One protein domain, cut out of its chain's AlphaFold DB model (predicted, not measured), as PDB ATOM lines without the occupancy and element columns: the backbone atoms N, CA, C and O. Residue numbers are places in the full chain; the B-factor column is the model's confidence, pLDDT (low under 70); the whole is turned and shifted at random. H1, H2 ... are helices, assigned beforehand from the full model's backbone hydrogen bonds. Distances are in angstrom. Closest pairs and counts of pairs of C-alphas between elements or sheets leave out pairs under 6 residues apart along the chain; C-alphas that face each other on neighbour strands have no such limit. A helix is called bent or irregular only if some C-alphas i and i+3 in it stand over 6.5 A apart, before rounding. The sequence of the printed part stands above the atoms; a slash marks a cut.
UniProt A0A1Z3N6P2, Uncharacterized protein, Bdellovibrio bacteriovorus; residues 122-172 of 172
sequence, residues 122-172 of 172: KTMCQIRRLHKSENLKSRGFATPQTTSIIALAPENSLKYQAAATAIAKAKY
ATOM      1  N   LYS A 122      43.116  33.620  37.761       90.00
ATOM      2  CA  LYS A 122      41.845  34.320  37.530       90.00
ATOM      3  C   LYS A 122      40.898  34.108  38.706       90.00
ATOM      4  O   LYS A 122      40.405  35.088  39.260       90.00
ATOM      5  N   THR A 123      40.710  32.862  39.138       91.88
ATOM      6  CA  THR A 123      39.875  32.518  40.301       91.88
ATOM      7  C   THR A 123      40.362  33.226  41.568       91.88
ATOM      8  O   THR A 123      39.590  33.870  42.270       91.88
ATOM      9  N   MET A 124      41.668  33.189  41.826       93.69
ATOM     10  CA  MET A 124      42.319  33.838  42.965       93.69
ATOM     11  C   MET A 124      42.181  35.364  42.918       93.69
ATOM     12  O   MET A 124      41.954  35.996  43.952       93.69
ATOM     13  N   CYS A 125      42.306  35.973  41.736       92.88
ATOM     14  CA  CYS A 125      42.087  37.407  41.558       92.88
ATOM     15  C   CYS A 125      40.636  37.784  41.881       92.88
ATOM     16  O   CYS A 125      40.385  38.697  42.670       92.88
ATOM     17  N   GLN A 126      39.684  37.025  41.342       94.25
ATOM     18  CA  GLN A 126      38.263  37.269  41.538       94.25
ATOM     19  C   GLN A 126      37.842  37.098  43.005       94.25
ATOM     20  O   GLN A 126      37.115  37.944  43.522       94.25
ATOM     21  N   ILE A 127      38.348  36.078  43.707       94.75
ATOM     22  CA  ILE A 127      38.089  35.899  45.145       94.75
ATOM     23  C   ILE A 127      38.655  37.064  45.950       94.75
ATOM     24  O   ILE A 127      37.970  37.572  46.826       94.75
ATOM     25  N   ARG A 128      39.870  37.542  45.650       94.25
ATOM     26  CA  ARG A 128      40.443  38.711  46.345       94.25
ATOM     27  C   ARG A 128      39.616  39.976  46.121       94.25
ATOM     28  O   ARG A 128      39.415  40.746  47.057       94.25
ATOM     29  N   ARG A 129      39.125  40.183  44.896       94.44
ATOM     30  CA  ARG A 129      38.248  41.312  44.568       94.44
ATOM     31  C   ARG A 129      36.959  41.263  45.388       94.44
ATOM     32  O   ARG A 129      36.605  42.264  46.002       94.44
ATOM     33  N   LEU A 130      36.307  40.101  45.420       94.44
ATOM     34  CA  LEU A 130      35.071  39.890  46.177       94.44
ATOM     35  C   LEU A 130      35.296  39.968  47.689       94.44
ATOM     36  O   LEU A 130      34.506  40.592  48.385       94.44
ATOM     37  N   HIS A 131      36.416  39.436  48.186       94.06
ATOM     38  CA  HIS A 131      36.811  39.543  49.594       94.06
ATOM     39  C   HIS A 131      36.842  41.002  50.059       94.06
ATOM     40  O   HIS A 131      36.307  41.320  51.121       94.06
ATOM     41  N   LYS A 132      37.393  41.895  49.224       92.94
ATOM     42  CA  LYS A 132      37.409  43.337  49.483       92.94
ATOM     43  C   LYS A 132      36.019  43.969  49.364       92.94
ATOM     44  O   LYS A 132      35.633  44.707  50.262       92.94
ATOM     45  N   SER A 133      35.281  43.713  48.279       92.81
ATOM     46  CA  SER A 133      33.986  44.373  48.042       92.81
ATOM     47  C   SER A 133      32.895  43.947  49.022       92.81
ATOM     48  O   SER A 133      32.029  44.746  49.343       92.81
ATOM     49  N   GLU A 134      32.941  42.707  49.508       91.75
ATOM     50  CA  GLU A 134      31.983  42.164  50.483       91.75
ATOM     51  C   GLU A 134      32.461  42.336  51.937       91.75
ATOM     52  O   GLU A 134      31.878  41.764  52.859       91.75
ATOM     53  N   ASN A 135      33.545  43.096  52.146       91.12
ATOM     54  CA  ASN A 135      34.160  43.367  53.446       91.12
ATOM     55  C   ASN A 135      34.369  42.101  54.300       91.12
ATOM     56  O   ASN A 135      34.137  42.091  55.506       91.12
ATOM     57  N   LEU A 136      34.828  40.998  53.698       92.25
ATOM     58  CA  LEU A 136      34.929  39.718  54.411       92.25
ATOM     59  C   LEU A 136      35.911  39.768  55.591       92.25
ATOM     60  O   LEU A 136      35.792  38.978  56.526       92.25
ATOM     61  N   LYS A 137      36.851  40.722  55.587       91.81
ATOM     62  CA  LYS A 137      37.749  40.968  56.720       91.81
ATOM     63  C   LYS A 137      36.979  41.355  57.989       91.81
ATOM     64  O   LYS A 137      37.301  40.830  59.049       91.81
ATOM     65  N   SER A 138      35.964  42.224  57.896       91.31
ATOM     66  CA  SER A 138      35.151  42.604  59.065       91.31
ATOM     67  C   SER A 138      34.302  41.444  59.587       91.31
ATOM     68  O   SER A 138      33.929  41.422  60.753       91.31
ATOM     69  N   ARG A 139      34.052  40.443  58.736       89.44
ATOM     70  CA  ARG A 139      33.340  39.200  59.057       89.44
ATOM     71  C   ARG A 139      34.268  38.086  59.570       89.44
ATOM     72  O   ARG A 139      33.839  36.942  59.665       89.44
ATOM     73  N   GLY A 140      35.536  38.396  59.854       91.44
ATOM     74  CA  GLY A 140      36.506  37.454  60.421       91.44
ATOM     75  C   GLY A 140      37.257  36.581  59.408       91.44
ATOM     76  O   GLY A 140      38.047  35.729  59.811       91.44
ATOM     77  N   PHE A 141      37.079  36.778  58.097       91.56
ATOM     78  CA  PHE A 141      37.797  35.989  57.088       91.56
ATOM     79  C   PHE A 141      39.165  36.597  56.759       91.56
ATOM     80  O   PHE A 141      39.265  37.714  56.241       91.56
ATOM     81  N   ALA A 142      40.230  35.822  56.972       91.81
ATOM     82  CA  ALA A 142      41.597  36.227  56.654       91.81
ATOM     83  C   ALA A 142      41.790  36.535  55.157       91.81
ATOM     84  O   ALA A 142      41.333  35.796  54.284       91.81
ATOM     85  N   THR A 143      42.520  37.611  54.854       88.75
ATOM     86  CA  THR A 143      42.816  38.017  53.475       88.75
ATOM     87  C   THR A 143      43.839  37.073  52.830       88.75
ATOM     88  O   THR A 143      44.957  36.952  53.346       88.75
ATOM     89  N   PRO A 144      43.515  36.437  51.688       88.62
ATOM     90  CA  PRO A 144      44.483  35.648  50.932       88.62
ATOM     91  C   PRO A 144      45.567  36.540  50.309       88.62
ATOM     92  O   PRO A 144      45.253  37.564  49.698       88.62
ATOM     93  N   GLN A 145      46.837  36.142  50.437       85.62
ATOM     94  CA  GLN A 145      47.994  36.973  50.056       85.62
ATOM     95  C   GLN A 145      48.650  36.540  48.741       85.62
ATOM     96  O   GLN A 145      49.013  37.374  47.913       85.62
ATOM     97  N   THR A 146      48.794  35.233  48.518       83.81
ATOM     98  CA  THR A 146      49.468  34.711  47.324       83.81
ATOM     99  C   THR A 146      48.673  35.022  46.060       83.81
ATOM    100  O   THR A 146      47.486  34.735  46.003       83.81
ATOM    101  N   THR A 147      49.323  35.522  45.010       82.12
ATOM    102  CA  THR A 147      48.679  35.832  43.716       82.12
ATOM    103  C   THR A 147      48.890  34.763  42.640       82.12
ATOM    104  O   THR A 147      48.264  34.804  41.579       82.12
ATOM    105  N   SER A 148      49.766  33.791  42.905       86.50
ATOM    106  CA  SER A 148      50.170  32.759  41.953       86.50
ATOM    107  C   SER A 148      50.044  31.354  42.531       86.50
ATOM    108  O   SER A 148      50.501  31.078  43.638       86.50
ATOM    109  N   ILE A 149      49.512  30.436  41.726       87.38
ATOM    110  CA  ILE A 149      49.408  28.999  42.034       87.38
ATOM    111  C   ILE A 149      50.784  28.396  42.341       87.38
ATOM    112  O   ILE A 149      50.927  27.530  43.195       87.38
ATOM    113  N   ILE A 150      51.816  28.881  41.651       85.88
ATOM    114  CA  ILE A 150      53.194  28.391  41.749       85.88
ATOM    115  C   ILE A 150      53.788  28.635  43.148       85.88
ATOM    116  O   ILE A 150      54.657  27.883  43.585       85.88
ATOM    117  N   ALA A 151      53.329  29.681  43.836       87.56
ATOM    118  CA  ALA A 151      53.736  30.035  45.195       87.56
ATOM    119  C   ALA A 151      52.661  29.672  46.235       87.56
ATOM    120  O   ALA A 151      52.756  30.073  47.393       87.56
ATOM    121  N   LEU A 152      51.601  28.966  45.824       92.31
ATOM    122  CA  LEU A 152      50.501  28.620  46.710       92.31
ATOM    123  C   LEU A 152      50.942  27.524  47.683       92.31
ATOM    124  O   LEU A 152      51.384  26.451  47.265       92.31
ATOM    125  N   ALA A 153      50.774  27.814  48.969       92.56
ATOM    126  CA  ALA A 153      50.974  26.900  50.084       92.56
ATOM    127  C   ALA A 153      49.617  26.511  50.710       92.56
ATOM    128  O   ALA A 153      48.643  27.259  50.530       92.56
ATOM    129  N   PRO A 154      49.545  25.398  51.468       94.00
ATOM    130  CA  PRO A 154      48.311  24.925  52.100       94.00
ATOM    131  C   PRO A 154      47.564  26.015  52.875       94.00
ATOM    132  O   PRO A 154      46.386  26.262  52.625       94.00
ATOM    133  N   GLU A 155      48.269  26.747  53.735       93.50
ATOM    134  CA  GLU A 155      47.693  27.790  54.591       93.50
ATOM    135  C   GLU A 155      46.994  28.894  53.795       93.50
ATOM    136  O   GLU A 155      45.905  29.348  54.147       93.50
ATOM    137  N   ASN A 156      47.605  29.341  52.695       93.56
ATOM    138  CA  ASN A 156      47.003  30.378  51.870       93.56
ATOM    139  C   ASN A 156      45.888  29.818  50.974       93.56
ATOM    140  O   ASN A 156      44.933  30.535  50.685       93.56
ATOM    141  N   SER A 157      45.963  28.541  50.581       95.12
ATOM    142  CA  SER A 157      44.849  27.849  49.921       95.12
ATOM    143  C   SER A 157      43.618  27.806  50.823       95.12
ATOM    144  O   SER A 157      42.536  28.168  50.373       95.12
ATOM    145  N   LEU A 158      43.779  27.476  52.109       94.81
ATOM    146  CA  LEU A 158      42.676  27.460  53.078       94.81
ATOM    147  C   LEU A 158      41.974  28.821  53.177       94.81
ATOM    148  O   LEU A 158      40.746  28.880  53.154       94.81
ATOM    149  N   LYS A 159      42.735  29.923  53.190       95.44
ATOM    150  CA  LYS A 159      42.174  31.291  53.176       95.44
ATOM    151  C   LYS A 159      41.330  31.545  51.925       95.44
ATOM    152  O   LYS A 159      40.256  32.135  52.012       95.44
ATOM    153  N   TYR A 160      41.797  31.079  50.766       95.94
ATOM    154  CA  TYR A 160      41.044  31.164  49.516       95.94
ATOM    155  C   TYR A 160      39.756  30.339  49.538       95.94
ATOM    156  O   TYR A 160      38.714  30.859  49.138       95.94
ATOM    157  N   GLN A 161      39.814  29.091  50.010       95.94
ATOM    158  CA  GLN A 161      38.641  28.217  50.094       95.94
ATOM    159  C   GLN A 161      37.599  28.797  51.061       95.94
ATOM    160  O   GLN A 161      36.437  28.935  50.692       95.94
ATOM    161  N   ALA A 162      38.021  29.251  52.247       94.94
ATOM    162  CA  ALA A 162      37.135  29.868  53.234       94.94
ATOM    163  C   ALA A 162      36.441  31.129  52.690       94.94
ATOM    164  O   ALA A 162      35.229  31.286  52.840       94.94
ATOM    165  N   ALA A 163      37.191  32.006  52.012       95.00
ATOM    166  CA  ALA A 163      36.623  33.188  51.370       95.00
ATOM    167  C   ALA A 163      35.613  32.810  50.275       95.00
ATOM    168  O   ALA A 163      34.533  33.389  50.217       95.00
ATOM    169  N   ALA A 164      35.924  31.817  49.436       94.38
ATOM    170  CA  ALA A 164      35.014  31.351  48.393       94.38
ATOM    171  C   ALA A 164      33.708  30.783  48.967       94.38
ATOM    172  O   ALA A 164      32.631  31.119  48.476       94.38
ATOM    173  N   THR A 165      33.782  29.985  50.036       93.50
ATOM    174  CA  THR A 165      32.598  29.476  50.739       93.50
ATOM    175  C   THR A 165      31.750  30.612  51.313       93.50
ATOM    176  O   THR A 165      30.528  30.575  51.198       93.50
ATOM    177  N   ALA A 166      32.378  31.631  51.907       93.25
ATOM    178  CA  ALA A 166      31.672  32.779  52.474       93.25
ATOM    179  C   ALA A 166      30.919  33.590  51.411       93.25
ATOM    180  O   ALA A 166      29.768  33.962  51.629       93.25
ATOM    181  N   ILE A 167      31.557  33.817  50.259       92.69
ATOM    182  CA  ILE A 167      30.960  34.493  49.098       92.69
ATOM    183  C   ILE A 167      29.773  33.685  48.570       92.69
ATOM    184  O   ILE A 167      28.714  34.244  48.302       92.69
ATOM    185  N   ALA A 168      29.939  32.367  48.417       90.50
ATOM    186  CA  ALA A 168      28.887  31.499  47.893       90.50
ATOM    187  C   ALA A 168      27.633  31.533  48.781       90.50
ATOM    188  O   ALA A 168      26.543  31.751  48.267       90.50
ATOM    189  N   LYS A 169      27.808  31.418  50.106       88.94
ATOM    190  CA  LYS A 169      26.718  31.488  51.100       88.94
ATOM    191  C   LYS A 169      26.057  32.862  51.225       88.94
ATOM    192  O   LYS A 169      24.998  32.975  51.820       88.94
ATOM    193  N   ALA A 170      26.716  33.929  50.776       84.62
ATOM    194  CA  ALA A 170      26.139  35.271  50.815       84.62
ATOM    195  C   ALA A 170      25.236  35.557  49.604       84.62
ATOM    196  O   ALA A 170      24.478  36.521  49.631       84.62
ATOM    197  N   LYS A 171      25.348  34.757  48.535       78.56
ATOM    198  CA  LYS A 171      24.642  34.968  47.263       78.56
ATOM    199  C   LYS A 171      23.503  33.985  47.003       78.56
ATOM    200  O   LYS A 171      22.688  34.266  46.128       78.56
ATOM    201  N   TYR A 172      23.477  32.865  47.718       60.69
ATOM    202  CA  TYR A 172      22.505  31.781  47.605       60.69
ATOM    203  C   TYR A 172      22.192  31.254  48.999       60.69
ATOM    204  O   TYR A 172      21.028  30.862  49.212       60.69
TER     205      TYR A 172
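What this domain is: This is residues 122 to 172 of the 172 residues of an uncharacterized protein of Bdellovibrio bacteriovorus (UniProt A0A1Z3N6P2). Two helices cross as an uneven X, the longer one, H2, meeting the shorter one, H1, near H1's middle, and a long loop of residues 134 to 153 leads from the end of H1 round to the start of H2. The longest axis runs with H2, from the loop near Ile 150 to the last residue, Tyr 172. The printed part has 51 residues with two named helices, H1 then H2 along the chain, and no named strand; the class is all helix. The whole is compact, with a radius of gyration of the C-alphas of 10.3 A, and spans 30 by 20 by 16 A.

How they stand to each other: H2, residues 154 to 171, is the longest helix. H1, residues 122 to 133, touches it, with 7 pairs of C-alphas within 8 A. H2 touches H1 with residues 160 to 167 alone. The closest C-alphas of the two helices are those of Ile 127 and Ala 164, 6.4 A apart. Their centres are 10.1 A apart. Their lines stand at a steep tilt of 61 degrees, and they run the same way. In H1 and H2 every O i to N i+4 pair is within hydrogen-bond range.

Where its parts are: H2 has 18 residues and measures 26.2 A from its first C-alpha, Pro 154 at (48.311, 24.925, 52.100), to its last, Lys 171 at (24.642, 34.968, 47.263). H1 has 12 residues and measures 16.5 A; its C-alpha 122 is at (41.845, 34.320, 37.530). Neither helix is bent.

The domain as a whole: The two C-alphas farthest apart are those of Ile 150 and Tyr 172, 31.4 A. The link from H1 to H2 is long, with 20 residues, and its C-alphas lie 5 to 17 A from the mean of the C-alphas. The printed part has no cut and ends at residue 172, the chain's last residue. The mean pLDDT of the printed part is 90.8; residue 172 is under 70.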